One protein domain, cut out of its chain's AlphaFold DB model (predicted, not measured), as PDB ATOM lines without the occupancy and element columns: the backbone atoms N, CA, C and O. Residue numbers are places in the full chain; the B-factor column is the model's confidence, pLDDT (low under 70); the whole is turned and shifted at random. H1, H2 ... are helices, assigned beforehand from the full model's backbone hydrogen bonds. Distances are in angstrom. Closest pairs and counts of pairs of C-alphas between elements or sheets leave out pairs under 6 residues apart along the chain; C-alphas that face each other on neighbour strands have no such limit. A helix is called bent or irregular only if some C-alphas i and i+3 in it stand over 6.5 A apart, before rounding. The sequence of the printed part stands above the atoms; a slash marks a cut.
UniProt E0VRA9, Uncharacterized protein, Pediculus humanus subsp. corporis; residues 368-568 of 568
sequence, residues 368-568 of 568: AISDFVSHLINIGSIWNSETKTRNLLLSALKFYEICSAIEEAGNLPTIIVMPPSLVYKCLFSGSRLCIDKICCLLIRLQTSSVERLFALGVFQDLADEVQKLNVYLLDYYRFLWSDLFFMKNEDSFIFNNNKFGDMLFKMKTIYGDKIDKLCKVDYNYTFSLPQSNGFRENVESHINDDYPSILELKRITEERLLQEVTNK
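Overview. This is residues 368 to 568 of the 568 residues of an uncharacterized protein of Pediculus humanus subsp. corporis (UniProt E0VRA9). Look first for the longest helix, H4: H1, H2, H4 and H5 lie side by side in a curved row, with the short H3 on its inner side, and H10 crosses H4 and H5 before its last turns, residues 562 to 567, stick out with Lys 568. H7, H8 and H9 follow as a loose string past the ends where H4 begins and H5 stops, and H6 lies off to one side, its centre 20.3 A from the mean of the C-alphas, with H8 the farthest at 21.0 A. You have 201 printed residues with ten named helices, H1 to H10 in chain order, and no named strand; the class is all helix. The whole is compact, with a radius of gyration of the C-alphas of 17.4 A and spans of 49 by 45 by 38 A.

Along the chain. Find C-alpha 432 at (4.321, -7.444, -36.485); from there H4, residues 432 to 456, runs 35.0 A to C-alpha 456 at (-18.916, -4.594, -10.489). Before it come H1, residues 368 to 383, 22.7 A long, which starts with C-alpha 368 at (2.646, -4.065, -5.699); H2, residues 389 to 410, 31.3 A long; and H3, residues 420 to 427. After it you meet H5, residues 463 to 480, 25.9 A long; H6, residues 499 to 511, 18.5 A long; H7, residues 514 to 519; H8, residues 525 to 533; and H9, residues 539 to 546. H10, residues 548 to 567, runs 29.0 A to C-alpha 567 at (-23.944, 11.260, -28.629). H8 is irregular: its C-alphas 527 and 530 are 7.3 A apart.

Arrangement. Begin at H4, the hub, which touches H2, H3, H5 and H10. H2 and H4 run the same way at a shallow tilt of 21 degrees, their closest C-alphas, of Leu 394 and Cys 434, 6.5 A apart. H4 and H5 form a helical hairpin at a shallow tilt of 31 degrees, closest at the C-alphas of Leu 442 and Leu 473, 6.8 A. H10 touches H4 with residues 548 to 553 alone, at a steep tilt of 46 degrees; the closest C-alphas, of Cys 440 and Ser 549, are 5.1 A apart. H10 also touches H5, at a steep tilt of 65 degrees, closest at Tyr 477 and Lys 554, whose C-alphas are 6.2 A apart. Farther out, H1 and H2 form a helical hairpin at 15 degrees, a shallow tilt, with the C-alphas of Ile 377 and Ala 396 closest at 6.9 A. H3 touches H1, closest at the C-alphas of Asn 378 and Ser 421, 6.1 A. H9 touches H10, where the C-alphas of Asn 544 and Leu 551 are closest at 7.0 A. H8 and H9 are near each other. H6 and H7 touch only at the corner by their link, and only just, with 3 pairs of C-alphas within 8 A. The helix packing is only just mostly crossed, with helices at steep tilts more often than shallow ones. In H1, H2, H3, H5, H6, H7, H9 and H10 every O i to N i+4 pair is within hydrogen-bond range; in H4 it is 20 of 21, and in H8 0 of 5, beside 2 of 6 O i to N i+3 pairs.

Size, cuts and confidence. The C-alphas farthest apart, of Gly 457 and Gly 534, are 53.3 A apart. The printed part has no cut and ends at the chain's last residue. Look at residues 481 to 498 for the long link, from H5 to H6. Residues 532 to 537 and 562 to 568 stand free. Mean pLDDT of the printed part is 72.6; 71 residues are under 70, among them 379 to 389, 483 to 501, 525 to 547 and 560 to 568.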
ATOM      1  N   ALA A 368       1.215  -4.194  -5.978       67.31
ATOM      2  CA  ALA A 368       2.646  -4.065  -5.699       67.31
ATOM      3  C   ALA A 368       3.526  -4.939  -6.612       67.31
ATOM      4  O   ALA A 368       4.613  -4.516  -7.012       67.31
ATOM      5  N   ILE A 369       3.083  -6.153  -6.961       68.38
ATOM      6  CA  ILE A 369       3.799  -6.992  -7.935       68.38
ATOM      7  C   ILE A 369       3.676  -6.411  -9.335       68.38
ATOM      8  O   ILE A 369       4.677  -6.356 -10.049       68.38
ATOM      9  N   SER A 370       2.480  -5.972  -9.724       74.06
ATOM     10  CA  SER A 370       2.272  -5.291 -10.998       74.06
ATOM     11  C   SER A 370       3.200  -4.081 -11.126       74.06
ATOM     12  O   SER A 370       3.900  -3.957 -12.130       74.06
ATOM     13  N   ASP A 371       3.309  -3.254 -10.087       75.19
ATOM     14  CA  ASP A 371       4.184  -2.082 -10.035       75.19
ATOM     15  C   ASP A 371       5.662  -2.466 -10.102       75.19
ATOM     16  O   ASP A 371       6.434  -1.874 -10.860       75.19
ATOM     17  N   PHE A 372       6.070  -3.491  -9.350       72.50
ATOM     18  CA  PHE A 372       7.445  -3.979  -9.357       72.50
ATOM     19  C   PHE A 372       7.850  -4.528 -10.730       72.50
ATOM     20  O   PHE A 372       8.891  -4.158 -11.277       72.50
ATOM     21  N   VAL A 373       7.010  -5.372 -11.330       76.94
ATOM     22  CA  VAL A 373       7.258  -5.934 -12.661       76.94
ATOM     23  C   VAL A 373       7.207  -4.833 -13.720       76.94
ATOM     24  O   VAL A 373       8.071  -4.790 -14.596       76.94
ATOM     25  N   SER A 374       6.278  -3.881 -13.609       78.06
ATOM     26  CA  SER A 374       6.225  -2.686 -14.460       78.06
ATOM     27  C   SER A 374       7.515  -1.875 -14.374       78.06
ATOM     28  O   SER A 374       8.048  -1.449 -15.402       78.06
ATOM     29  N   HIS A 375       8.064  -1.697 -13.172       74.06
ATOM     30  CA  HIS A 375       9.334  -1.014 -12.954       74.06
ATOM     31  C   HIS A 375      10.504  -1.751 -13.620       74.06
ATOM     32  O   HIS A 375      11.292  -1.128 -14.336       74.06
ATOM     33  N   LEU A 376      10.577  -3.077 -13.480       69.81
ATOM     34  CA  LEU A 376      11.587  -3.893 -14.161       69.81
ATOM     35  C   LEU A 376      11.460  -3.816 -15.686       69.81
ATOM     36  O   LEU A 376      12.469  -3.697 -16.382       69.81
ATOM     37  N   ILE A 377      10.237  -3.830 -16.221       77.19
ATOM     38  CA  ILE A 377       9.982  -3.677 -17.659       77.19
ATOM     39  C   ILE A 377      10.414  -2.287 -18.137       77.19
ATOM     40  O   ILE A 377      11.017  -2.181 -19.208       77.19
ATOM     41  N   ASN A 378      10.160  -1.231 -17.357       75.88
ATOM     42  CA  ASN A 378      10.615   0.129 -17.660       75.88
ATOM     43  C   ASN A 378      12.147   0.192 -17.741       75.88
ATOM     44  O   ASN A 378      12.684   0.679 -18.736       75.88
ATOM     45  N   ILE A 379      12.851  -0.353 -16.744       69.88
ATOM     46  CA  ILE A 379      14.319  -0.420 -16.734       69.88
ATOM     47  C   ILE A 379      14.808  -1.250 -17.925       69.88
ATOM     48  O   ILE A 379      15.556  -0.756 -18.766       69.88
ATOM     49  N   GLY A 380      14.326  -2.480 -18.089       68.00
ATOM     50  CA  GLY A 380      14.719  -3.341 -19.205       68.00
ATOM     51  C   GLY A 380      14.434  -2.720 -20.580       68.00
ATOM     52  O   GLY A 380      15.167  -2.968 -21.542       68.00
ATOM     53  N   SER A 381      13.415  -1.863 -20.683       69.50
ATOM     54  CA  SER A 381      13.096  -1.108 -21.898       69.50
ATOM     55  C   SER A 381      14.035   0.073 -22.147       69.50
ATOM     56  O   SER A 381      14.228   0.436 -23.304       69.50
ATOM     57  N   ILE A 382      14.658   0.652 -21.128       68.50
ATOM     58  CA  ILE A 382      15.624   1.746 -21.301       68.50
ATOM     59  C   ILE A 382      17.010   1.199 -21.677       68.50
ATOM     60  O   ILE A 382      17.688   1.774 -22.524       68.50
ATOM     61  N   TRP A 383      17.419   0.073 -21.086       61.56
ATOM     62  CA  TRP A 383      18.805  -0.409 -21.152       61.56
ATOM     63  C   TRP A 383      19.129  -1.318 -22.352       61.56
ATOM     64  O   TRP A 383      20.296  -1.474 -22.703       61.56
ATOM     65  N   ASN A 384      18.130  -1.919 -23.011       59.72
ATOM     66  CA  ASN A 384      18.375  -2.921 -24.058       59.72
ATOM     67  C   ASN A 384      18.403  -2.367 -25.495       59.72
ATOM     68  O   ASN A 384      17.500  -1.635 -25.912       59.72
ATOM     69  N   SER A 385      19.386  -2.844 -26.275       54.69
ATOM     70  CA  SER A 385      19.518  -2.667 -27.730       54.69
ATOM     71  C   SER A 385      18.496  -3.493 -28.534       54.69
ATOM     72  O   SER A 385      18.006  -4.524 -28.069       54.69
ATOM     73  N   GLU A 386      18.191  -3.051 -29.760       57.22
ATOM     74  CA  GLU A 386      17.040  -3.452 -30.601       57.22
ATOM     75  C   GLU A 386      16.797  -4.963 -30.810       57.22
ATOM     76  O   GLU A 386      15.680  -5.357 -31.136       57.22
ATOM     77  N   THR A 387      17.790  -5.837 -30.628       51.28
ATOM     78  CA  THR A 387      17.640  -7.281 -30.899       51.28
ATOM     79  C   THR A 387      17.263  -8.107 -29.665       51.28
ATOM     80  O   THR A 387      16.478  -9.050 -29.781       51.28
ATOM     81  N   LYS A 388      17.754  -7.748 -28.468       56.81
ATOM     82  CA  LYS A 388      17.380  -8.400 -27.192       56.81
ATOM     83  C   LYS A 388      16.052  -7.877 -26.636       56.81
ATOM     84  O   LYS A 388      15.400  -8.561 -25.848       56.81
ATOM     85  N   THR A 389      15.610  -6.705 -27.089       66.25
ATOM     86  CA  THR A 389      14.333  -6.097 -26.692       66.25
ATOM     87  C   THR A 389      13.129  -6.927 -27.111       66.25
ATOM     88  O   THR A 389      12.190  -7.014 -26.336       66.25
ATOM     89  N   ARG A 390      13.128  -7.589 -28.277       73.06
ATOM     90  CA  ARG A 390      11.925  -8.288 -28.773       73.06
ATOM     91  C   ARG A 390      11.448  -9.413 -27.849       73.06
ATOM     92  O   ARG A 390      10.254  -9.516 -27.591       73.06
ATOM     93  N   ASN A 391      12.358 -10.241 -27.337       77.62
ATOM     94  CA  ASN A 391      11.983 -11.321 -26.417       77.62
ATOM     95  C   ASN A 391      11.492 -10.759 -25.079       77.62
ATOM     96  O   ASN A 391      10.507 -11.254 -24.543       77.62
ATOM     97  N   LEU A 392      12.131  -9.696 -24.581       81.06
ATOM     98  CA  LEU A 392      11.682  -8.996 -23.382       81.06
ATOM     99  C   LEU A 392      10.277  -8.404 -23.569       81.06
ATOM    100  O   LEU A 392       9.431  -8.598 -22.706       81.06
ATOM    101  N   LEU A 393      10.017  -7.744 -24.703       82.56
ATOM    102  CA  LEU A 393       8.702  -7.198 -25.044       82.56
ATOM    103  C   LEU A 393       7.652  -8.313 -25.090       82.56
ATOM    104  O   LEU A 393       6.621  -8.201 -24.443       82.56
ATOM    105  N   LEU A 394       7.924  -9.429 -25.775       84.25
ATOM    106  CA  LEU A 394       6.983 -10.554 -25.849       84.25
ATOM    107  C   LEU A 394       6.715 -11.206 -24.482       84.25
ATOM    108  O   LEU A 394       5.570 -11.552 -24.195       84.25
ATOM    109  N   SER A 395       7.736 -11.352 -23.635       83.06
ATOM    110  CA  SER A 395       7.575 -11.862 -22.268       83.06
ATOM    111  C   SER A 395       6.794 -10.892 -21.382       83.06
ATOM    112  O   SER A 395       5.921 -11.324 -20.635       83.06
ATOM    113  N   ALA A 396       7.051  -9.587 -21.507       86.06
ATOM    114  CA  ALA A 396       6.303  -8.546 -20.812       86.06
ATOM    115  C   ALA A 396       4.825  -8.553 -21.229       86.06
ATOM    116  O   ALA A 396       3.948  -8.552 -20.373       86.06
ATOM    117  N   LEU A 397       4.530  -8.653 -22.528       87.50
ATOM    118  CA  LEU A 397       3.152  -8.782 -23.014       87.50
ATOM    119  C   LEU A 397       2.473 -10.045 -22.485       87.50
ATOM    120  O   LEU A 397       1.319  -9.994 -22.076       87.50
ATOM    121  N   LYS A 398       3.198 -11.168 -22.423       87.44
ATOM    122  CA  LYS A 398       2.671 -12.409 -21.850       87.44
ATOM    123  C   LYS A 398       2.353 -12.280 -20.357       87.44
ATOM    124  O   LYS A 398       1.384 -12.875 -19.903       87.44
ATOM    125  N   PHE A 399       3.130 -11.504 -19.601       87.12
ATOM    126  CA  PHE A 399       2.810 -11.197 -18.205       87.12
ATOM    127  C   PHE A 399       1.458 -10.476 -18.089       87.12
ATOM    128  O   PHE A 399       0.585 -10.959 -17.374       87.12
ATOM    129  N   TYR A 400       1.229  -9.408 -18.864       88.00
ATOM    130  CA  TYR A 400      -0.059  -8.695 -18.850       88.00
ATOM    131  C   TYR A 400      -1.227  -9.542 -19.375       88.00
ATOM    132  O   TYR A 400      -2.351  -9.407 -18.895       88.00
ATOM    133  N   GLU A 401      -0.968 -10.460 -20.307       87.25
ATOM    134  CA  GLU A 401      -1.950 -11.453 -20.761       87.25
ATOM    135  C   GLU A 401      -2.411 -12.361 -19.612       87.25
ATOM    136  O   GLU A 401      -3.607 -12.610 -19.449       87.25
ATOM    137  N   ILE A 402      -1.465 -12.815 -18.785       84.81
ATOM    138  CA  ILE A 402      -1.742 -13.626 -17.596       84.81
ATOM    139  C   ILE A 402      -2.475 -12.793 -16.538       84.81
ATOM    140  O   ILE A 402      -3.465 -13.273 -15.992       84.81
ATOM    141  N   CYS A 403      -2.045 -11.552 -16.279       84.38
ATOM    142  CA  CYS A 403      -2.733 -10.642 -15.358       84.38
ATOM    143  C   CYS A 403      -4.206 -10.471 -15.744       84.38
ATOM    144  O   CYS A 403      -5.082 -10.731 -14.925       84.38
ATOM    145  N   SER A 404      -4.484 -10.151 -17.010       83.69
ATOM    146  CA  SER A 404      -5.853  -9.994 -17.515       83.69
ATOM    147  C   SER A 404      -6.684 -11.277 -17.356       83.69
ATOM    148  O   SER A 404      -7.840 -11.221 -16.937       83.69
ATOM    149  N   ALA A 405      -6.093 -12.450 -17.616       83.00
ATOM    150  CA  ALA A 405      -6.773 -13.731 -17.428       83.00
ATOM    151  C   ALA A 405      -7.089 -14.035 -15.951       83.00
ATOM    152  O   ALA A 405      -8.150 -14.584 -15.655       83.00
ATOM    153  N   ILE A 406      -6.194 -13.673 -15.026       79.81
ATOM    154  CA  ILE A 406      -6.410 -13.835 -13.580       79.81
ATOM    155  C   ILE A 406      -7.517 -12.902 -13.094       79.81
ATOM    156  O   ILE A 406      -8.378 -13.332 -12.329       79.81
ATOM    157  N   GLU A 407      -7.529 -11.646 -13.543       80.31
ATOM    158  CA  GLU A 407      -8.588 -10.702 -13.186       80.31
ATOM    159  C   GLU A 407      -9.969 -11.179 -13.649       80.31
ATOM    160  O   GLU A 407     -10.955 -11.028 -12.927       80.31
ATOM    161  N   GLU A 408     -10.036 -11.777 -14.842       78.06
ATOM    162  CA  GLU A 408     -11.262 -12.317 -15.425       78.06
ATOM    163  C   GLU A 408     -11.731 -13.577 -14.687       78.06
ATOM    164  O   GLU A 408     -12.894 -13.664 -14.295       78.06
ATOM    165  N   ALA A 409     -10.822 -14.516 -14.408       78.56
ATOM    166  CA  ALA A 409     -11.135 -15.727 -13.648       78.56
ATOM    167  C   ALA A 409     -11.509 -15.431 -12.183       78.56
ATOM    168  O   ALA A 409     -12.341 -16.127 -11.601       78.56
ATOM    169  N   GLY A 410     -10.883 -14.416 -11.583       72.56
ATOM    170  CA  GLY A 410     -11.084 -14.013 -10.192       72.56
ATOM    171  C   GLY A 410     -12.198 -12.987  -9.970       72.56
ATOM    172  O   GLY A 410     -12.491 -12.684  -8.816       72.56
ATOM    173  N   ASN A 411     -12.802 -12.452 -11.038       75.62
ATOM    174  CA  ASN A 411     -13.747 -11.331 -11.004       75.62
ATOM    175  C   ASN A 411     -13.268 -10.174 -10.100       75.62
ATOM    176  O   ASN A 411     -13.992  -9.700  -9.221       75.62
ATOM    177  N   LEU A 412     -12.001  -9.785 -10.267       77.62
ATOM    178  CA  LEU A 412     -11.347  -8.805  -9.400       77.62
ATOM    179  C   LEU A 412     -11.791  -7.371  -9.751       77.62
ATOM    180  O   LEU A 412     -11.908  -7.045 -10.937       77.62
ATOM    181  N   PRO A 413     -11.985  -6.487  -8.751       78.06
ATOM    182  CA  PRO A 413     -12.355  -5.085  -8.954       78.06
ATOM    183  C   PRO A 413     -11.146  -4.204  -9.324       78.06
ATOM    184  O   PRO A 413     -11.042  -3.071  -8.869       78.06
ATOM    185  N   THR A 414     -10.202  -4.727 -10.109       79.38
ATOM    186  CA  THR A 414      -8.958  -4.044 -10.495       79.38
ATOM    187  C   THR A 414      -8.702  -4.197 -11.991       79.38
ATOM    188  O   THR A 414      -9.162  -5.162 -12.613       79.38
ATOM    189  N   ILE A 415      -7.959  -3.245 -12.562       81.50
ATOM    190  CA  ILE A 415      -7.451  -3.309 -13.934       81.50
ATOM    191  C   ILE A 415      -5.961  -2.976 -13.945       81.50
ATOM    192  O   ILE A 415      -5.549  -1.881 -13.569       81.50
ATOM    193  N   ILE A 416      -5.146  -3.931 -14.376       83.81
ATOM    194  CA  ILE A 416      -3.710  -3.739 -14.541       83.81
ATOM    195  C   ILE A 416      -3.447  -3.231 -15.960       83.81
ATOM    196  O   ILE A 416      -3.505  -3.979 -16.939       83.81
ATOM    197  N   VAL A 417      -3.144  -1.939 -16.071       85.12
ATOM    198  CA  VAL A 417      -2.822  -1.292 -17.348       85.12
ATOM    199  C   VAL A 417      -1.318  -1.362 -17.620       85.12
ATOM    200  O   VAL A 417      -0.485  -1.174 -16.737       85.12
ATOM    201  N   MET A 418      -0.959  -1.620 -18.879       87.75
ATOM    202  CA  MET A 418       0.438  -1.673 -19.313       87.75
ATOM    203  C   MET A 418       1.128  -0.301 -19.191       87.75
ATOM    204  O   MET A 418       0.534   0.727 -19.545       87.75
ATOM    205  N   PRO A 419       2.415  -0.257 -18.794       84.38
ATOM    206  CA  PRO A 419       3.161   0.983 -18.731       84.38
ATOM    207  C   PRO A 419       3.362   1.557 -20.143       84.38
ATOM    208  O   PRO A 419       3.624   0.804 -21.090       84.38
ATOM    209  N   PRO A 420       3.334   2.892 -20.299       82.19
ATOM    210  CA  PRO A 420       3.470   3.535 -21.605       82.19
ATOM    211  C   PRO A 420       4.777   3.181 -22.325       82.19
ATOM    212  O   PRO A 420       4.821   3.100 -23.551       82.19
ATOM    213  N   SER A 421       5.849   2.938 -21.565       79.81
ATOM    214  CA  SER A 421       7.149   2.530 -22.105       79.81
ATOM    215  C   SER A 421       7.046   1.248 -22.937       79.81
ATOM    216  O   SER A 421       7.633   1.178 -24.011       79.81
ATOM    217  N   LEU A 422       6.272   0.263 -22.474       85.81
ATOM    218  CA  LEU A 422       6.072  -1.018 -23.139       85.81
ATOM    219  C   LEU A 422       5.185  -0.839 -24.368       85.81
ATOM    220  O   LEU A 422       5.533  -1.311 -25.450       85.81
ATOM    221  N   VAL A 423       4.074  -0.118 -24.194       86.25
ATOM    222  CA  VAL A 423       3.085   0.142 -25.244       86.25
ATOM    223  C   VAL A 423       3.757   0.808 -26.444       86.25
ATOM    224  O   VAL A 423       3.808   0.244 -27.535       86.25
ATOM    225  N   TYR A 424       4.401   1.955 -26.241       83.19
ATOM    226  CA  TYR A 424       5.000   2.690 -27.352       83.19
ATOM    227  C   TYR A 424       6.284   2.051 -27.883       83.19
ATOM    228  O   TYR A 424       6.547   2.120 -29.083       83.19
ATOM    229  N   LYS A 425       7.063   1.349 -27.049       80.94
ATOM    230  CA  LYS A 425       8.229   0.606 -27.548       80.94
ATOM    231  C   LYS A 425       7.822  -0.534 -28.480       80.94
ATOM    232  O   LYS A 425       8.518  -0.780 -29.460       80.94
ATOM    233  N   CYS A 426       6.694  -1.194 -28.228       82.81
ATOM    234  CA  CYS A 426       6.139  -2.185 -29.145       82.81
ATOM    235  C   CYS A 426       5.634  -1.560 -30.453       82.81
ATOM    236  O   CYS A 426       5.895  -2.138 -31.510       82.81
ATOM    237  N   LEU A 427       5.000  -0.381 -30.409       81.62
ATOM    238  CA  LEU A 427       4.573   0.356 -31.609       81.62
ATOM    239  C   LEU A 427       5.751   0.643 -32.558       81.62
ATOM    240  O   LEU A 427       5.641   0.459 -33.768       81.62
ATOM    241  N   PHE A 428       6.901   1.031 -31.999       79.12
ATOM    242  CA  PHE A 428       8.117   1.340 -32.760       79.12
ATOM    243  C   PHE A 428       9.091   0.155 -32.912       79.12
ATOM    244  O   PHE A 428      10.183   0.335 -33.440       79.12
ATOM    245  N   SER A 429       8.723  -1.059 -32.477       76.06
ATOM    246  CA  SER A 429       9.628  -2.225 -32.428       76.06
ATOM    247  C   SER A 429       9.973  -2.851 -33.785       76.06
ATOM    248  O   SER A 429      10.819  -3.745 -33.845       76.06
ATOM    249  N   GLY A 430       9.282  -2.467 -34.862       73.88
ATOM    250  CA  GLY A 430       9.440  -3.080 -36.183       73.88
ATOM    251  C   GLY A 430       8.954  -4.532 -36.280       73.88
ATOM    252  O   GLY A 430       9.217  -5.204 -37.276       73.88
ATOM    253  N   SER A 431       8.266  -5.052 -35.254       79.38
ATOM    254  CA  SER A 431       7.804  -6.441 -35.187       79.38
ATOM    255  C   SER A 431       6.281  -6.535 -35.255       79.38
ATOM    256  O   SER A 431       5.583  -6.113 -34.334       79.38
ATOM    257  N   ARG A 432       5.765  -7.191 -36.302       78.38
ATOM    258  CA  ARG A 432       4.321  -7.444 -36.485       78.38
ATOM    259  C   ARG A 432       3.702  -8.191 -35.311       78.38
ATOM    260  O   ARG A 432       2.646  -7.805 -34.835       78.38
ATOM    261  N   LEU A 433       4.410  -9.201 -34.805       81.12
ATOM    262  CA  LEU A 433       3.981 -10.005 -33.659       81.12
ATOM    263  C   LEU A 433       3.793  -9.162 -32.393       81.12
ATOM    264  O   LEU A 433       2.867  -9.408 -31.631       81.12
ATOM    265  N   CYS A 434       4.665  -8.176 -32.152       83.44
ATOM    266  CA  CYS A 434       4.537  -7.307 -30.980       83.44
ATOM    267  C   CYS A 434       3.346  -6.352 -31.126       83.44
ATOM    268  O   CYS A 434       2.630  -6.127 -30.154       83.44
ATOM    269  N   ILE A 435       3.122  -5.822 -32.336       84.44
ATOM    270  CA  ILE A 435       1.976  -4.953 -32.632       84.44
ATOM    271  C   ILE A 435       0.669  -5.737 -32.492       84.44
ATOM    272  O   ILE A 435      -0.207  -5.301 -31.756       84.44
ATOM    273  N   ASP A 436       0.557  -6.913 -33.111       84.12
ATOM    274  CA  ASP A 436      -0.643  -7.754 -33.034       84.12
ATOM    275  C   ASP A 436      -0.961  -8.190 -31.598       84.12
ATOM    276  O   ASP A 436      -2.087  -8.007 -31.138       84.12
ATOM    277  N   LYS A 437       0.042  -8.660 -30.840       86.38
ATOM    278  CA  LYS A 437      -0.161  -9.032 -29.433       86.38
ATOM    279  C   LYS A 437      -0.611  -7.863 -28.563       86.38
ATOM    280  O   LYS A 437      -1.464  -8.063 -27.701       86.38
ATOM    281  N   ILE A 438      -0.071  -6.659 -28.770       89.06
ATOM    282  CA  ILE A 438      -0.577  -5.480 -28.058       89.06
ATOM    283  C   ILE A 438      -2.000  -5.156 -28.472       89.06
ATOM    284  O   ILE A 438      -2.819  -4.920 -27.590       89.06
ATOM    285  N   CYS A 439      -2.315  -5.153 -29.768       86.12
ATOM    286  CA  CYS A 439      -3.674  -4.887 -30.231       86.12
ATOM    287  C   CYS A 439      -4.661  -5.875 -29.591       86.12
ATOM    288  O   CYS A 439      -5.682  -5.450 -29.060       86.12
ATOM    289  N   CYS A 440      -4.317  -7.165 -29.545       86.38
ATOM    290  CA  CYS A 440      -5.111  -8.197 -28.880       86.38
ATOM    291  C   CYS A 440      -5.337  -7.888 -27.390       86.38
ATOM    292  O   CYS A 440      -6.470  -7.935 -26.909       86.38
ATOM    293  N   LEU A 441      -4.280  -7.513 -26.660       86.44
ATOM    294  CA  LEU A 441      -4.376  -7.161 -25.242       86.44
ATOM    295  C   LEU A 441      -5.185  -5.887 -24.997       86.44
ATOM    296  O   LEU A 441      -6.014  -5.871 -24.092       86.44
ATOM    297  N   LEU A 442      -4.988  -4.840 -25.802       86.75
ATOM    298  CA  LEU A 442      -5.755  -3.597 -25.700       86.75
ATOM    299  C   LEU A 442      -7.245  -3.849 -25.946       86.75
ATOM    300  O   LEU A 442      -8.074  -3.367 -25.178       86.75
ATOM    301  N   ILE A 443      -7.587  -4.653 -26.960       84.56
ATOM    302  CA  ILE A 443      -8.970  -5.065 -27.226       84.56
ATOM    303  C   ILE A 443      -9.532  -5.829 -26.029       84.56
ATOM    304  O   ILE A 443     -10.613  -5.496 -25.558       84.56
ATOM    305  N   ARG A 444      -8.797  -6.816 -25.501       85.19
ATOM    306  CA  ARG A 444      -9.254  -7.640 -24.373       85.19
ATOM    307  C   ARG A 444      -9.481  -6.825 -23.101       85.19
ATOM    308  O   ARG A 444     -10.498  -7.010 -22.433       85.19
ATOM    309  N   LEU A 445      -8.563  -5.918 -22.768       83.12
ATOM    310  CA  LEU A 445      -8.736  -4.995 -21.645       83.12
ATOM    311  C   LEU A 445      -9.976  -4.123 -21.860       83.12
ATOM    312  O   LEU A 445     -10.744  -3.879 -20.933       83.12
ATOM    313  N   GLN A 446     -10.221  -3.710 -23.100       82.38
ATOM    314  CA  GLN A 446     -11.316  -2.815 -23.416       82.38
ATOM    315  C   GLN A 446     -12.699  -3.475 -23.449       82.38
ATOM    316  O   GLN A 446     -13.669  -2.817 -23.075       82.38
ATOM    317  N   THR A 447     -12.808  -4.712 -23.928       80.12
ATOM    318  CA  THR A 447     -14.081  -5.433 -24.046       80.12
ATOM    319  C   THR A 447     -14.373  -6.214 -22.773       80.12
ATOM    320  O   THR A 447     -15.341  -5.923 -22.090       80.12
ATOM    321  N   SER A 448     -13.491  -7.131 -22.373       80.81
ATOM    322  CA  SER A 448     -13.721  -7.989 -21.204       80.81
ATOM    323  C   SER A 448     -13.520  -7.241 -19.879       80.81
ATOM    324  O   SER A 448     -14.373  -7.293 -18.992       80.81
ATOM    325  N   SER A 449     -12.415  -6.499 -19.723       78.31
ATOM    326  CA  SER A 449     -12.072  -5.937 -18.402       78.31
ATOM    327  C   SER A 449     -12.892  -4.692 -18.052       78.31
ATOM    328  O   SER A 449     -13.334  -4.555 -16.914       78.31
ATOM    329  N   VAL A 450     -13.177  -3.811 -19.015       79.31
ATOM    330  CA  VAL A 450     -14.019  -2.627 -18.764       79.31
ATOM    331  C   VAL A 450     -15.493  -2.996 -18.553       79.31
ATOM    332  O   VAL A 450     -16.111  -2.460 -17.634       79.31
ATOM    333  N   GLU A 451     -16.061  -3.939 -19.316       80.69
ATOM    334  CA  GLU A 451     -17.431  -4.429 -19.069       80.69
ATOM    335  C   GLU A 451     -17.562  -5.065 -17.679       80.69
ATOM    336  O   GLU A 451     -18.540  -4.816 -16.968       80.69
ATOM    337  N   ARG A 452     -16.537  -5.808 -17.241       81.31
ATOM    338  CA  ARG A 452     -16.453  -6.353 -15.880       81.31
ATOM    339  C   ARG A 452     -16.471  -5.250 -14.819       81.31
ATOM    340  O   ARG A 452     -17.224  -5.354 -13.854       81.31
ATOM    341  N   LEU A 453     -15.693  -4.179 -14.993       79.50
ATOM    342  CA  LEU A 453     -15.684  -3.047 -14.054       79.50
ATOM    343  C   LEU A 453     -17.047  -2.346 -13.968       79.50
ATOM    344  O   LEU A 453     -17.468  -1.965 -12.873       79.50
ATOM    345  N   PHE A 454     -17.755  -2.211 -15.094       79.00
ATOM    346  CA  PHE A 454     -19.130  -1.705 -15.102       79.00
ATOM    347  C   PHE A 454     -20.084  -2.632 -14.343       79.00
ATOM    348  O   PHE A 454     -20.875  -2.151 -13.534       79.00
ATOM    349  N   ALA A 455     -19.983  -3.950 -14.546       78.12
ATOM    350  CA  ALA A 455     -20.805  -4.934 -13.841       78.12
ATOM    351  C   ALA A 455     -20.549  -4.953 -12.322       78.12
ATOM    352  O   ALA A 455     -21.472  -5.189 -11.542       78.12
ATOM    353  N   LEU A 456     -19.312  -4.681 -11.897       78.12
ATOM    354  CA  LEU A 456     -18.916  -4.594 -10.489       78.12
ATOM    355  C   LEU A 456     -19.226  -3.232  -9.842       78.12
ATOM    356  O   LEU A 456     -19.173  -3.120  -8.620       78.12
ATOM    357  N   GLY A 457     -19.546  -2.202 -10.632       77.25
ATOM    358  CA  GLY A 457     -19.840  -0.852 -10.139       77.25
ATOM    359  C   GLY A 457     -18.617  -0.038  -9.694       77.25
ATOM    360  O   GLY A 457     -18.793   0.999  -9.067       77.25
ATOM    361  N   VAL A 458     -17.394  -0.472 -10.028       78.44
ATOM    362  CA  VAL A 458     -16.114   0.146  -9.592       78.44
ATOM    363  C   VAL A 458     -15.512   1.052 -10.681       78.44
ATOM    364  O   VAL A 458     -14.420   1.592 -10.549       78.44
ATOM    365  N   PHE A 459     -16.230   1.263 -11.787       74.62
ATOM    366  CA  PHE A 459     -15.740   2.040 -12.931       74.62
ATOM    367  C   PHE A 459     -15.281   3.463 -12.565       74.62
ATOM    368  O   PHE A 459     -14.302   3.953 -13.121       74.62
ATOM    369  N   GLN A 460     -15.971   4.127 -11.631       72.88
ATOM    370  CA  GLN A 460     -15.649   5.505 -11.243       72.88
ATOM    371  C   GLN A 460     -14.309   5.619 -10.506       72.88
ATOM    372  O   GLN A 460     -13.611   6.612 -10.693       72.88
ATOM    373  N   ASP A 461     -13.927   4.598  -9.737       74.12
ATOM    374  CA  ASP A 461     -12.682   4.600  -8.961       74.12
ATOM    375  C   ASP A 461     -11.445   4.380  -9.850       74.12
ATOM    376  O   ASP A 461     -10.338   4.771  -9.491       74.12
ATOM    377  N   LEU A 462     -11.631   3.787 -11.035       78.25
ATOM    378  CA  LEU A 462     -10.570   3.446 -11.993       78.25
ATOM    379  C   LEU A 462     -10.682   4.235 -13.309       78.25
ATOM    380  O   LEU A 462     -10.136   3.827 -14.337       78.25
ATOM    381  N   ALA A 463     -11.379   5.374 -13.288       75.88
ATOM    382  CA  ALA A 463     -11.628   6.191 -14.475       75.88
ATOM    383  C   ALA A 463     -10.329   6.649 -15.168       75.88
ATOM    384  O   ALA A 463     -10.254   6.623 -16.398       75.88
ATOM    385  N   ASP A 464      -9.293   6.986 -14.395       80.81
ATOM    386  CA  ASP A 464      -7.992   7.418 -14.919       80.81
ATOM    387  C   ASP A 464      -7.291   6.305 -15.716       80.81
ATOM    388  O   ASP A 464      -6.723   6.551 -16.783       80.81
ATOM    389  N   GLU A 465      -7.352   5.059 -15.238       81.62
ATOM    390  CA  GLU A 465      -6.745   3.904 -15.911       81.62
ATOM    391  C   GLU A 465      -7.492   3.546 -17.201       81.62
ATOM    392  O   GLU A 465      -6.877   3.268 -18.236       81.62
ATOM    393  N   VAL A 466      -8.824   3.643 -17.187       81.75
ATOM    394  CA  VAL A 466      -9.643   3.481 -18.395       81.75
ATOM    395  C   VAL A 466      -9.366   4.602 -19.399       81.75
ATOM    396  O   VAL A 466      -9.274   4.348 -20.602       81.75
ATOM    397  N   GLN A 467      -9.177   5.840 -18.936       82.69
ATOM    398  CA  GLN A 467      -8.813   6.954 -19.808       82.69
ATOM    399  C   GLN A 467      -7.448   6.724 -20.466       82.69
ATOM    400  O   GLN A 467      -7.328   6.905 -21.678       82.69
ATOM    401  N   LYS A 468      -6.439   6.256 -19.718       82.88
ATOM    402  CA  LYS A 468      -5.130   5.873 -20.284       82.88
ATOM    403  C   LYS A 468      -5.269   4.793 -21.359       82.88
ATOM    404  O   LYS A 468      -4.672   4.919 -22.427       82.88
ATOM    405  N   LEU A 469      -6.086   3.766 -21.115       83.50
ATOM    406  CA  LEU A 469      -6.349   2.705 -22.091       83.50
ATOM    407  C   LEU A 469      -6.984   3.254 -23.381       83.50
ATOM    408  O   LEU A 469      -6.554   2.899 -24.481       83.50
ATOM    409  N   ASN A 470      -7.959   4.159 -23.257       83.19
ATOM    410  CA  ASN A 470      -8.593   4.812 -24.403       83.19
ATOM    411  C   ASN A 470      -7.591   5.647 -25.215       83.19
ATOM    412  O   ASN A 470      -7.610   5.601 -26.446       83.19
ATOM    413  N   VAL A 471      -6.677   6.362 -24.547       83.00
ATOM    414  CA  VAL A 471      -5.595   7.100 -25.218       83.00
ATOM    415  C   VAL A 471      -4.695   6.146 -26.007       83.00
ATOM    416  O   VAL A 471      -4.398   6.422 -27.170       83.00
ATOM    417  N   TYR A 472      -4.317   4.995 -25.439       85.81
ATOM    418  CA  TYR A 472      -3.512   3.997 -26.154       85.81
ATOM    419  C   TYR A 472      -4.215   3.460 -27.404       85.81
ATOM    420  O   TYR A 472      -3.593   3.381 -28.463       85.81
ATOM    421  N   LEU A 473      -5.504   3.123 -27.304       81.88
ATOM    422  CA  LEU A 473      -6.300   2.653 -28.443       81.88
ATOM    423  C   LEU A 473      -6.353   3.695 -29.564       81.88
ATOM    424  O   LEU A 473      -6.100   3.372 -30.726       81.88
ATOM    425  N   LEU A 474      -6.630   4.952 -29.211       80.19
ATOM    426  CA  LEU A 474      -6.694   6.051 -30.170       80.19
ATOM    427  C   LEU A 474      -5.339   6.327 -30.818       80.19
ATOM    428  O   LEU A 474      -5.287   6.544 -32.027       80.19
ATOM    429  N   ASP A 475      -4.244   6.294 -30.060       81.12
ATOM    430  CA  ASP A 475      -2.899   6.493 -30.602       81.12
ATOM    431  C   ASP A 475      -2.509   5.362 -31.569       81.12
ATOM    432  O   ASP A 475      -1.959   5.636 -32.637       81.12
ATOM    433  N   TYR A 476      -2.851   4.108 -31.253       83.12
ATOM    434  CA  TYR A 476      -2.627   2.958 -32.137       83.12
ATOM    435  C   TYR A 476      -3.449   3.043 -33.421       83.12
ATOM    436  O   TYR A 476      -2.909   2.864 -34.516       83.12
ATOM    437  N   TYR A 477      -4.740   3.363 -33.305       81.69
ATOM    438  CA  TYR A 477      -5.600   3.592 -34.463       81.69
ATOM    439  C   TYR A 477      -5.053   4.726 -35.328       81.69
ATOM    440  O   TYR A 477      -4.936   4.593 -36.549       81.69
ATOM    441  N   ARG A 478      -4.654   5.833 -34.693       78.56
ATOM    442  CA  ARG A 478      -4.146   6.992 -35.411       78.56
ATOM    443  C   ARG A 478      -2.849   6.696 -36.140       78.56
ATOM    444  O   ARG A 478      -2.714   7.147 -37.272       78.56
ATOM    445  N   PHE A 479      -1.935   5.958 -35.513       78.94
ATOM    446  CA  PHE A 479      -0.652   5.579 -36.094       78.94
ATOM    447  C   PHE A 479      -0.815   4.644 -37.290       78.94
ATOM    448  O   PHE A 479      -0.181   4.849 -38.319       78.94
ATOM    449  N   LEU A 480      -1.657   3.618 -37.155       77.12
ATOM    450  CA  LEU A 480      -1.779   2.566 -38.161       77.12
ATOM    451  C   LEU A 480      -2.700   2.966 -39.320       77.12
ATOM    452  O   LEU A 480      -2.392   2.662 -40.470       77.12
ATOM    453  N   TRP A 481      -3.809   3.654 -39.042       73.38
ATOM    454  CA  TRP A 481      -4.900   3.813 -40.010       73.38
ATOM    455  C   TRP A 481      -5.206   5.267 -40.387       73.38
ATOM    456  O   TRP A 481      -5.662   5.521 -41.503       73.38
ATOM    457  N   SER A 482      -4.935   6.239 -39.510       71.56
ATOM    458  CA  SER A 482      -5.293   7.647 -39.751       71.56
ATOM    459  C   SER A 482      -4.138   8.490 -40.314       71.56
ATOM    460  O   SER A 482      -2.970   8.207 -40.075       71.56
ATOM    461  N   ASP A 483      -4.458   9.609 -40.972       66.75
ATOM    462  CA  ASP A 483      -3.483  10.668 -41.312       66.75
ATOM    463  C   ASP A 483      -3.233  11.659 -40.152       66.75
ATOM    464  O   ASP A 483      -2.528  12.657 -40.299       66.75
ATOM    465  N   LEU A 484      -3.844  11.422 -38.989       65.88
ATOM    466  CA  LEU A 484      -3.940  12.392 -37.897       65.88
ATOM    467  C   LEU A 484      -2.982  12.101 -36.738       65.88
ATOM    468  O   LEU A 484      -3.059  12.781 -35.716       65.88
ATOM    469  N   PHE A 485      -2.076  11.126 -36.869       67.38
ATOM    470  CA  PHE A 485      -1.166  10.746 -35.781       67.38
ATOM    471  C   PHE A 485      -0.318  11.917 -35.282       67.38
ATOM    472  O   PHE A 485      -0.222  12.142 -34.085       67.38
ATOM    473  N   PHE A 486       0.234  12.715 -36.195       64.75
ATOM    474  CA  PHE A 486       1.059  13.873 -35.856       64.75
ATOM    475  C   PHE A 486       0.250  15.181 -35.773       64.75
ATOM    476  O   PHE A 486       0.790  16.256 -36.043       64.75
ATOM    477  N   MET A 487      -1.055  15.125 -35.505       61.00
ATOM    478  CA  MET A 487      -1.813  16.329 -35.154       61.00
ATOM    479  C   MET A 487      -1.591  16.646 -33.677       61.00
ATOM    480  O   MET A 487      -1.506  15.749 -32.841       61.00
ATOM    481  N   LYS A 488      -1.459  17.935 -33.352       53.94
ATOM    482  CA  LYS A 488      -1.198  18.390 -31.985       53.94
ATOM    483  C   LYS A 488      -2.455  18.207 -31.139       53.94
ATOM    484  O   LYS A 488      -3.297  19.093 -31.090       53.94
ATOM    485  N   ASN A 489      -2.564  17.043 -30.509       57.03
ATOM    486  CA  ASN A 489      -3.660  16.711 -29.617       57.03
ATOM    487  C   ASN A 489      -3.127  16.646 -28.188       57.03
ATOM    488  O   ASN A 489      -2.233  15.848 -27.897       57.03
ATOM    489  N   GLU A 490      -3.706  17.470 -27.315       49.56
ATOM    490  CA  GLU A 490      -3.407  17.498 -25.876       49.56
ATOM    491  C   GLU A 490      -3.683  16.141 -25.199       49.56
ATOM    492  O   GLU A 490      -3.115  15.850 -24.152       49.56
ATOM    493  N   ASP A 491      -4.456  15.264 -25.847       54.69
ATOM    494  CA  ASP A 491      -4.870  13.962 -25.311       54.69
ATOM    495  C   ASP A 491      -3.939  12.786 -25.659       54.69
ATOM    496  O   ASP A 491      -4.167  11.674 -25.196       54.69
ATOM    497  N   SER A 492      -2.911  12.976 -26.495       61.03
ATOM    498  CA  SER A 492      -2.033  11.868 -26.930       61.03
ATOM    499  C   SER A 492      -0.798  11.728 -26.041       61.03
ATOM    500  O   SER A 492      -0.037  12.680 -25.865       61.03
ATOM    501  N   PHE A 493      -0.547  10.534 -25.498       63.06
ATOM    502  CA  PHE A 493       0.510  10.336 -24.494       63.06
ATOM    503  C   PHE A 493       1.921  10.594 -25.061       63.06
ATOM    504  O   PHE A 493       2.811  11.071 -24.356       63.06
ATOM    505  N   ILE A 494       2.144  10.310 -26.352       62.69
ATOM    506  CA  ILE A 494       3.434  10.552 -27.024       62.69
ATOM    507  C   ILE A 494       3.726  12.052 -27.165       62.69
ATOM    508  O   ILE A 494       4.877  12.476 -27.013       62.69
ATOM    509  N   PHE A 495       2.707  12.848 -27.492       61.28
ATOM    510  CA  PHE A 495       2.873  14.254 -27.862       61.28
ATOM    511  C   PHE A 495       2.614  15.222 -26.706       61.28
ATOM    512  O   PHE A 495       2.918  16.409 -26.835       61.28
ATOM    513  N   ASN A 496       2.124  14.730 -25.566       59.62
ATOM    514  CA  ASN A 496       1.942  15.542 -24.375       59.62
ATOM    515  C   ASN A 496       3.275  15.693 -23.610       59.62
ATOM    516  O   ASN A 496       3.774  14.750 -23.001       59.62
ATOM    517  N   ASN A 497       3.874  16.888 -23.675       53.00
ATOM    518  CA  ASN A 497       5.041  17.331 -22.889       53.00
ATOM    519  C   ASN A 497       6.305  16.442 -22.916       53.00
ATOM    520  O   ASN A 497       7.095  16.448 -21.971       53.00
ATOM    521  N   ASN A 498       6.561  15.738 -24.020       62.94
ATOM    522  CA  ASN A 498       7.754  14.906 -24.184       62.94
ATOM    523  C   ASN A 498       8.681  15.438 -25.288       62.94
ATOM    524  O   ASN A 498       8.252  15.683 -26.415       62.94
ATOM    525  N   LYS A 499       9.996  15.508 -25.006       66.81
ATOM    526  CA  LYS A 499      11.042  15.883 -25.991       66.81
ATOM    527  C   LYS A 499      10.988  15.034 -27.270       66.81
ATOM    528  O   LYS A 499      11.390  15.490 -28.338       66.81
ATOM    529  N   PHE A 500      10.513  13.795 -27.147       69.38
ATOM    530  CA  PHE A 500      10.306  12.882 -28.266       69.38
ATOM    531  C   PHE A 500       9.133  13.314 -29.159       69.38
ATOM    532  O   PHE A 500       9.289  13.359 -30.377       69.38
ATOM    533  N   GLY A 501       8.003  13.725 -28.574       69.81
ATOM    534  CA  GLY A 501       6.882  14.307 -29.315       69.81
ATOM    535  C   GLY A 501       7.298  15.562 -30.089       69.81
ATOM    536  O   GLY A 501       7.016  15.674 -31.280       69.81
ATOM    537  N   ASP A 502       8.076  16.454 -29.465       71.94
ATOM    538  CA  ASP A 502       8.633  17.639 -30.135       71.94
ATOM    539  C   ASP A 502       9.556  17.277 -31.309       71.94
ATOM    540  O   ASP A 502       9.557  17.949 -32.344       71.94
ATOM    541  N   MET A 503      10.354  16.215 -31.168       72.50
ATOM    542  CA  MET A 503      11.196  15.700 -32.248       72.50
ATOM    543  C   MET A 503      10.349  15.170 -33.409       72.50
ATOM    544  O   MET A 503      10.628  15.504 -34.560       72.50
ATOM    545  N   LEU A 504       9.294  14.408 -33.122       72.81
ATOM    546  CA  LEU A 504       8.361  13.905 -34.130       72.81
ATOM    547  C   LEU A 504       7.632  15.045 -34.860       72.81
ATOM    548  O   LEU A 504       7.522  15.011 -36.085       72.81
ATOM    549  N   PHE A 505       7.225  16.106 -34.153       73.38
ATOM    550  CA  PHE A 505       6.676  17.307 -34.794       73.38
ATOM    551  C   PHE A 505       7.697  18.004 -35.687       73.38
ATOM    552  O   PHE A 505       7.370  18.368 -36.815       73.38
ATOM    553  N   LYS A 506       8.947  18.155 -35.232       76.06
ATOM    554  CA  LYS A 506      10.021  18.700 -36.077       76.06
ATOM    555  C   LYS A 506      10.214  17.854 -37.331       76.06
ATOM    556  O   LYS A 506      10.331  18.410 -38.421       76.06
ATOM    557  N   MET A 507      10.170  16.529 -37.218       73.12
ATOM    558  CA  MET A 507      10.209  15.653 -38.389       73.12
ATOM    559  C   MET A 507       9.028  15.931 -39.326       73.12
ATOM    560  O   MET A 507       9.256  16.143 -40.517       73.12
ATOM    561  N   LYS A 508       7.796  16.049 -38.817       74.19
ATOM    562  CA  LYS A 508       6.643  16.437 -39.648       74.19
ATOM    563  C   LYS A 508       6.841  17.786 -40.340       74.19
ATOM    564  O   LYS A 508       6.544  17.898 -41.522       74.19
ATOM    565  N   THR A 509       7.409  18.789 -39.668       76.81
ATOM    566  CA  THR A 509       7.692  20.085 -40.317       76.81
ATOM    567  C   THR A 509       8.724  19.985 -41.443       76.81
ATOM    568  O   THR A 509       8.646  20.745 -42.403       76.81
ATOM    569  N   ILE A 510       9.670  19.044 -41.355       79.12
ATOM    570  CA  ILE A 510      10.733  18.857 -42.354       79.12
ATOM    571  C   ILE A 510      10.232  18.052 -43.559       79.12
ATOM    572  O   ILE A 510      10.537  18.389 -44.702       79.12
ATOM    573  N   TYR A 511       9.485  16.975 -43.319       75.31
ATOM    574  CA  TYR A 511       9.114  16.007 -44.356       75.31
ATOM    575  C   TYR A 511       7.653  16.123 -44.828       75.31
ATOM    576  O   TYR A 511       7.281  15.477 -45.814       75.31
ATOM    577  N   GLY A 512       6.837  16.950 -44.167       74.19
ATOM    578  CA  GLY A 512       5.424  17.177 -44.479       74.19
ATOM    579  C   GLY A 512       4.574  15.907 -44.386       74.19
ATOM    580  O   GLY A 512       4.915  14.956 -43.679       74.19
ATOM    581  N   ASP A 513       3.505  15.857 -45.179       71.00
ATOM    582  CA  ASP A 513       2.514  14.765 -45.211       71.00
ATOM    583  C   ASP A 513       3.096  13.394 -45.617       71.00
ATOM    584  O   ASP A 513       2.428  12.363 -45.545       71.00
ATOM    585  N   LYS A 514       4.358  13.344 -46.071       71.50
ATOM    586  CA  LYS A 514       5.038  12.079 -46.393       71.50
ATOM    587  C   LYS A 514       5.264  11.221 -45.152       71.50
ATOM    588  O   LYS A 514       5.265  10.000 -45.269       71.50
ATOM    589  N   ILE A 515       5.456  11.840 -43.989       71.50
ATOM    590  CA  ILE A 515       5.632  11.114 -42.729       71.50
ATOM    591  C   ILE A 515       4.325  10.473 -42.269       71.50
ATOM    592  O   ILE A 515       4.350   9.320 -41.849       71.50
ATOM    593  N   ASP A 516       3.193  11.166 -42.421       69.06
ATOM    594  CA  ASP A 516       1.881  10.608 -42.076       69.06
ATOM    595  C   ASP A 516       1.613   9.332 -42.903       69.06
ATOM    596  O   ASP A 516       1.163   8.315 -42.378       69.06
ATOM    597  N   LYS A 517       2.022   9.330 -44.180       69.69
ATOM    598  CA  LYS A 517       1.946   8.139 -45.038       69.69
ATOM    599  C   LYS A 517       2.837   6.990 -44.567       69.69
ATOM    600  O   LYS A 517       2.414   5.854 -44.704       69.69
ATOM    601  N   LEU A 518       4.027   7.249 -44.018       69.19
ATOM    602  CA  LEU A 518       4.958   6.204 -43.556       69.19
ATOM    603  C   LEU A 518       4.471   5.457 -42.308       69.19
ATOM    604  O   LEU A 518       4.918   4.340 -42.062       69.19
ATOM    605  N   CYS A 519       3.584   6.055 -41.514       70.31
ATOM    606  CA  CYS A 519       3.011   5.398 -40.339       70.31
ATOM    607  C   CYS A 519       1.914   4.394 -40.709       70.31
ATOM    608  O   CYS A 519       1.789   3.359 -40.047       70.31
ATOM    609  N   LYS A 520       1.202   4.652 -41.815       71.88
ATOM    610  CA  LYS A 520       0.102   3.813 -42.291       71.88
ATOM    611  C   LYS A 520       0.542   2.397 -42.597       71.88
ATOM    612  O   LYS A 520       1.589   2.192 -43.207       71.88
ATOM    613  N   VAL A 521      -0.312   1.435 -42.262       68.44
ATOM    614  CA  VAL A 521      -0.079   0.004 -42.502       68.44
ATOM    615  C   VAL A 521       0.383  -0.289 -43.939       68.44
ATOM    616  O   VAL A 521       1.285  -1.101 -44.134       68.44
ATOM    617  N   ASP A 522      -0.143   0.434 -44.933       62.31
ATOM    618  CA  ASP A 522       0.205   0.251 -46.348       62.31
ATOM    619  C   ASP A 522       1.677   0.528 -46.687       62.31
ATOM    620  O   ASP A 522       2.230  -0.091 -47.598       62.31
ATOM    621  N   TYR A 523       2.315   1.452 -45.962       63.34
ATOM    622  CA  TYR A 523       3.662   1.955 -46.259       63.34
ATOM    623  C   TYR A 523       4.642   1.797 -45.092       63.34
ATOM    624  O   TYR A 523       5.845   2.009 -45.262       63.34
ATOM    625  N   ASN A 524       4.154   1.407 -43.917       70.00
ATOM    626  CA  ASN A 524       4.954   1.206 -42.722       70.00
ATOM    627  C   ASN A 524       5.964   0.088 -42.954       70.00
ATOM    628  O   ASN A 524       5.603  -1.015 -43.360       70.00
ATOM    629  N   TYR A 525       7.235   0.372 -42.669       67.81
ATOM    630  CA  TYR A 525       8.360  -0.545 -42.875       67.81
ATOM    631  C   TYR A 525       8.141  -1.927 -42.232       67.81
ATOM    632  O   TYR A 525       8.621  -2.936 -42.744       67.81
ATOM    633  N   THR A 526       7.366  -1.984 -41.145       69.56
ATOM    634  CA  THR A 526       7.001  -3.224 -40.450       69.56
ATOM    635  C   THR A 526       6.125  -4.125 -41.322       69.56
ATOM    636  O   THR A 526       6.274  -5.349 -41.312       69.56
ATOM    637  N   PHE A 527       5.230  -3.542 -42.118       67.81
ATOM    638  CA  PHE A 527       4.215  -4.244 -42.907       67.81
ATOM    639  C   PHE A 527       4.549  -4.304 -44.410       67.81
ATOM    640  O   PHE A 527       4.164  -5.273 -45.060       67.81
ATOM    641  N   SER A 528       5.345  -3.367 -44.942       60.81
ATOM    642  CA  SER A 528       5.592  -3.183 -46.383       60.81
ATOM    643  C   SER A 528       6.705  -4.049 -47.000       60.81
ATOM    644  O   SER A 528       6.698  -4.270 -48.209       60.81
ATOM    645  N   LEU A 529       7.622  -4.621 -46.211       53.59
ATOM    646  CA  LEU A 529       8.713  -5.493 -46.706       53.59
ATOM    647  C   LEU A 529       8.303  -6.703 -47.597       53.59
ATOM    648  O   LEU A 529       9.080  -7.053 -48.478       53.59
ATOM    649  N   PRO A 530       7.124  -7.345 -47.464       50.97
ATOM    650  CA  PRO A 530       6.678  -8.410 -48.366       50.97
ATOM    651  C   PRO A 530       6.193  -7.886 -49.724       50.97
ATOM    652  O   PRO A 530       6.166  -8.644 -50.691       50.97
ATOM    653  N   GLN A 531       5.840  -6.597 -49.832       47.69
ATOM    654  CA  GLN A 531       5.337  -6.003 -51.077       47.69
ATOM    655  C   GLN A 531       6.432  -5.879 -52.150       47.69
ATOM    656  O   GLN A 531       6.122  -5.840 -53.342       47.69
ATOM    657  N   SER A 532       7.719  -5.866 -51.770       47.72
ATOM    658  CA  SER A 532       8.825  -5.833 -52.740       47.72
ATOM    659  C   SER A 532       8.969  -7.132 -53.541       47.72
ATOM    660  O   SER A 532       9.649  -7.129 -54.564       47.72
ATOM    661  N   ASN A 533       8.312  -8.221 -53.116       45.19
ATOM    662  CA  ASN A 533       8.346  -9.525 -53.788       45.19
ATOM    663  C   ASN A 533       7.182  -9.753 -54.776       45.19
ATOM    664  O   ASN A 533       6.954 -10.882 -55.203       45.19
ATOM    665  N   GLY A 534       6.475  -8.697 -55.195       43.62
ATOM    666  CA  GLY A 534       5.579  -8.750 -56.360       43.62
ATOM    667  C   GLY A 534       4.095  -9.002 -56.073       43.62
ATOM    668  O   GLY A 534       3.316  -9.063 -57.021       43.62
ATOM    669  N   PHE A 535       3.673  -9.073 -54.809       42.78
ATOM    670  CA  PHE A 535       2.258  -9.159 -54.441       42.78
ATOM    671  C   PHE A 535       1.704  -7.769 -54.101       42.78
ATOM    672  O   PHE A 535       1.925  -7.232 -53.018       42.78
ATOM    673  N   ARG A 536       0.980  -7.171 -55.055       45.84
ATOM    674  CA  ARG A 536       0.025  -6.075 -54.807       45.84
ATOM    675  C   ARG A 536      -1.346  -6.673 -54.468       45.84
ATOM    676  O   ARG A 536      -2.317  -6.424 -55.177       45.84
ATOM    677  N   GLU A 537      -1.419  -7.506 -53.439       50.19
ATOM    678  CA  GLU A 537      -2.704  -7.869 -52.833       50.19
ATOM    679  C   GLU A 537      -2.993  -6.918 -51.665       50.19
ATOM    680  O   GLU A 537      -2.068  -6.356 -51.071       50.19
ATOM    681  N   ASN A 538      -4.280  -6.655 -51.408       57.50
ATOM    682  CA  ASN A 538      -4.733  -5.685 -50.412       57.50
ATOM    683  C   ASN A 538      -4.071  -5.965 -49.055       57.50
ATOM    684  O   ASN A 538      -4.139  -7.070 -48.528       57.50
ATOM    685  N   VAL A 539      -3.445  -4.955 -48.457       57.78
ATOM    686  CA  VAL A 539      -2.730  -5.098 -47.177       57.78
ATOM    687  C   VAL A 539      -3.664  -5.587 -46.066       57.78
ATOM    688  O   VAL A 539      -3.263  -6.378 -45.214       57.78
ATOM    689  N   GLU A 540      -4.941  -5.207 -46.141       59.22
ATOM    690  CA  GLU A 540      -5.994  -5.689 -45.249       59.22
ATOM    691  C   GLU A 540      -6.247  -7.203 -45.372       59.22
ATOM    692  O   GLU A 540      -6.487  -7.836 -44.351       59.22
ATOM    693  N   SER A 541      -6.135  -7.826 -46.555       55.12
ATOM    694  CA  SER A 541      -6.353  -9.278 -46.684       55.12
ATOM    695  C   SER A 541      -5.203 -10.098 -46.098       55.12
ATOM    696  O   SER A 541      -5.456 -11.085 -45.420       55.12
ATOM    697  N   HIS A 542      -3.950  -9.659 -46.259       58.59
ATOM    698  CA  HIS A 542      -2.798 -10.332 -45.636       58.59
ATOM    699  C   HIS A 542      -2.765 -10.190 -44.110       58.59
ATOM    700  O   HIS A 542      -2.303 -11.086 -43.409       58.59
ATOM    701  N   ILE A 543      -3.239  -9.062 -43.578       59.22
ATOM    702  CA  ILE A 543      -3.337  -8.860 -42.125       59.22
ATOM    703  C   ILE A 543      -4.475  -9.690 -41.536       59.22
ATOM    704  O   ILE A 543      -4.344 -10.163 -40.414       59.22
ATOM    705  N   ASN A 544      -5.553  -9.907 -42.288       58.75
ATOM    706  CA  ASN A 544      -6.687 -10.706 -41.835       58.75
ATOM    707  C   ASN A 544      -6.316 -12.173 -41.567       58.75
ATOM    708  O   ASN A 544      -6.816 -12.753 -40.607       58.75
ATOM    709  N   ASP A 545      -5.416 -12.745 -42.370       59.25
ATOM    710  CA  ASP A 545      -5.017 -14.150 -42.229       59.25
ATOM    711  C   ASP A 545      -3.969 -14.363 -41.116       59.25
ATOM    712  O   ASP A 545      -4.057 -15.342 -40.375       59.25
ATOM    713  N   ASP A 546      -3.011 -13.440 -40.956       58.47
ATOM    714  CA  ASP A 546      -1.872 -13.624 -40.039       58.47
ATOM    715  C   ASP A 546      -1.952 -12.806 -38.728       58.47
ATOM    716  O   ASP A 546      -1.327 -13.185 -37.735       58.47
ATOM    717  N   TYR A 547      -2.673 -11.675 -38.701       68.56
ATOM    718  CA  TYR A 547      -2.681 -10.701 -37.589       68.56
ATOM    719  C   TYR A 547      -4.065 -10.029 -37.393       68.56
ATOM    720  O   TYR A 547      -4.202  -8.803 -37.533       68.56
ATOM    721  N   PRO A 548      -5.118 -10.803 -37.065       76.75
ATOM    722  CA  PRO A 548      -6.508 -10.335 -37.076       76.75
ATOM    723  C   PRO A 548      -6.790  -9.232 -36.046       76.75
ATOM    724  O   PRO A 548      -7.664  -8.387 -36.249       76.75
ATOM    725  N   SER A 549      -6.021  -9.187 -34.955       75.88
ATOM    726  CA  SER A 549      -6.228  -8.236 -33.858       75.88
ATOM    727  C   SER A 549      -6.033  -6.785 -34.302       75.88
ATOM    728  O   SER A 549      -6.609  -5.868 -33.723       75.88
ATOM    729  N   ILE A 550      -5.225  -6.550 -35.339       74.69
ATOM    730  CA  ILE A 550      -4.949  -5.206 -35.859       74.69
ATOM    731  C   ILE A 550      -6.176  -4.627 -36.583       74.69
ATOM    732  O   ILE A 550      -6.466  -3.434 -36.454       74.69
ATOM    733  N   LEU A 551      -6.908  -5.465 -37.322       73.50
ATOM    734  CA  LEU A 551      -8.143  -5.077 -38.010       73.50
ATOM    735  C   LEU A 551      -9.310  -4.962 -37.033       73.50
ATOM    736  O   LEU A 551     -10.115  -4.041 -37.137       73.50
ATOM    737  N   GLU A 552      -9.366  -5.847 -36.043       75.94
ATOM    738  CA  GLU A 552     -10.400  -5.778 -35.016       75.94
ATOM    739  C   GLU A 552     -10.271  -4.503 -34.166       75.94
ATOM    740  O   GLU A 552     -11.273  -3.860 -33.849       75.94
ATOM    741  N   LEU A 553      -9.039  -4.047 -33.893       79.19
ATOM    742  CA  LEU A 553      -8.802  -2.761 -33.231       79.19
ATOM    743  C   LEU A 553      -9.346  -1.593 -34.065       79.19
ATOM    744  O   LEU A 553      -9.940  -0.668 -33.506       79.19
ATOM    745  N   LYS A 554      -9.174  -1.636 -35.395       77.94
ATOM    746  CA  LYS A 554      -9.727  -0.637 -36.323       77.94
ATOM    747  C   LYS A 554     -11.250  -0.577 -36.198       77.94
ATOM    748  O   LYS A 554     -11.788   0.496 -35.941       77.94
ATOM    749  N   ARG A 555     -11.917  -1.733 -36.286       77.62
ATOM    750  CA  ARG A 555     -13.379  -1.853 -36.203       77.62
ATOM    751  C   ARG A 555     -13.928  -1.289 -34.891       77.62
ATOM    752  O   ARG A 555     -14.798  -0.424 -34.915       77.62
ATOM    753  N   ILE A 556     -13.374  -1.719 -33.755       75.44
ATOM    754  CA  ILE A 556     -13.823  -1.289 -32.419       75.44
ATOM    755  C   ILE A 556     -13.616   0.218 -32.218       75.44
ATOM    756  O   ILE A 556     -14.465   0.894 -31.636       75.44
ATOM    757  N   THR A 557     -12.497   0.761 -32.700       73.75
ATOM    758  CA  THR A 557     -12.200   2.191 -32.536       73.75
ATOM    759  C   THR A 557     -13.099   3.055 -33.424       73.75
ATOM    760  O   THR A 557     -13.587   4.089 -32.972       73.75
ATOM    761  N   GLU A 558     -13.380   2.628 -34.658       78.25
ATOM    762  CA  GLU A 558     -14.294   3.327 -35.571       78.25
ATOM    763  C   GLU A 558     -15.741   3.312 -35.065       78.25
ATOM    764  O   GLU A 558     -16.388   4.360 -35.048       78.25
ATOM    765  N   GLU A 559     -16.230   2.168 -34.575       76.31
ATOM    766  CA  GLU A 559     -17.560   2.054 -33.956       76.31
ATOM    767  C   GLU A 559     -17.721   3.017 -32.770       76.31
ATOM    768  O   GLU A 559     -18.765   3.652 -32.616       76.31
ATOM    769  N   ARG A 560     -16.669   3.190 -31.965       68.94
ATOM    770  CA  ARG A 560     -16.668   4.116 -30.824       68.94
ATOM    771  C   ARG A 560     -16.611   5.579 -31.224       68.94
ATOM    772  O   ARG A 560     -17.378   6.373 -30.689       68.94
ATOM    773  N   LEU A 561     -15.745   5.937 -32.171       68.56
ATOM    774  CA  LEU A 561     -15.688   7.302 -32.699       68.56
ATOM    775  C   LEU A 561     -17.040   7.704 -33.306       68.56
ATOM    776  O   LEU A 561     -17.491   8.829 -33.108       68.56
ATOM    777  N   LEU A 562     -17.722   6.775 -33.984       68.44
ATOM    778  CA  LEU A 562     -19.081   6.983 -34.483       68.44
ATOM    779  C   LEU A 562     -20.083   7.196 -33.338       68.44
ATOM    780  O   LEU A 562     -20.861   8.144 -33.401       68.44
ATOM    781  N   GLN A 563     -20.036   6.381 -32.279       64.50
ATOM    782  CA  GLN A 563     -20.908   6.527 -31.104       64.50
ATOM    783  C   GLN A 563     -20.704   7.860 -30.362       64.50
ATOM    784  O   GLN A 563     -21.679   8.507 -29.975       64.50
ATOM    785  N   GLU A 564     -19.458   8.307 -30.190       59.69
ATOM    786  CA  GLU A 564     -19.136   9.597 -29.565       59.69
ATOM    787  C   GLU A 564     -19.600  10.794 -30.400       59.69
ATOM    788  O   GLU A 564     -20.024  11.803 -29.840       59.69
ATOM    789  N   VAL A 565     -19.546  10.686 -31.732       56.69
ATOM    790  CA  VAL A 565     -20.055  11.717 -32.647       56.69
ATOM    791  C   VAL A 565     -21.584  11.743 -32.666       56.69
ATOM    792  O   VAL A 565     -22.152  12.815 -32.817       56.69
ATOM    793  N   THR A 566     -22.262  10.605 -32.489       47.69
ATOM    794  CA  THR A 566     -23.735  10.555 -32.419       47.69
ATOM    795  C   THR A 566     -24.318  10.964 -31.063       47.69
ATOM    796  O   THR A 566     -25.487  11.329 -31.000       47.69
ATOM    797  N   ASN A 567     -23.530  10.879 -29.986       45.28
ATOM    798  CA  ASN A 567     -23.944  11.260 -28.629       45.28
ATOM    799  C   ASN A 567     -23.646  12.734 -28.283       45.28
ATOM    800  O   ASN A 567     -24.105  13.209 -27.242       45.28
ATOM    801  N   LYS A 568     -22.872  13.438 -29.118       40.44
ATOM    802  CA  LYS A 568     -22.669  14.896 -29.075       40.44
ATOM    803  C   LYS A 568     -23.651  15.591 -30.007       40.44
ATOM    804  O   LYS A 568     -24.071  16.713 -29.648       40.44
TER     805      LYS A 568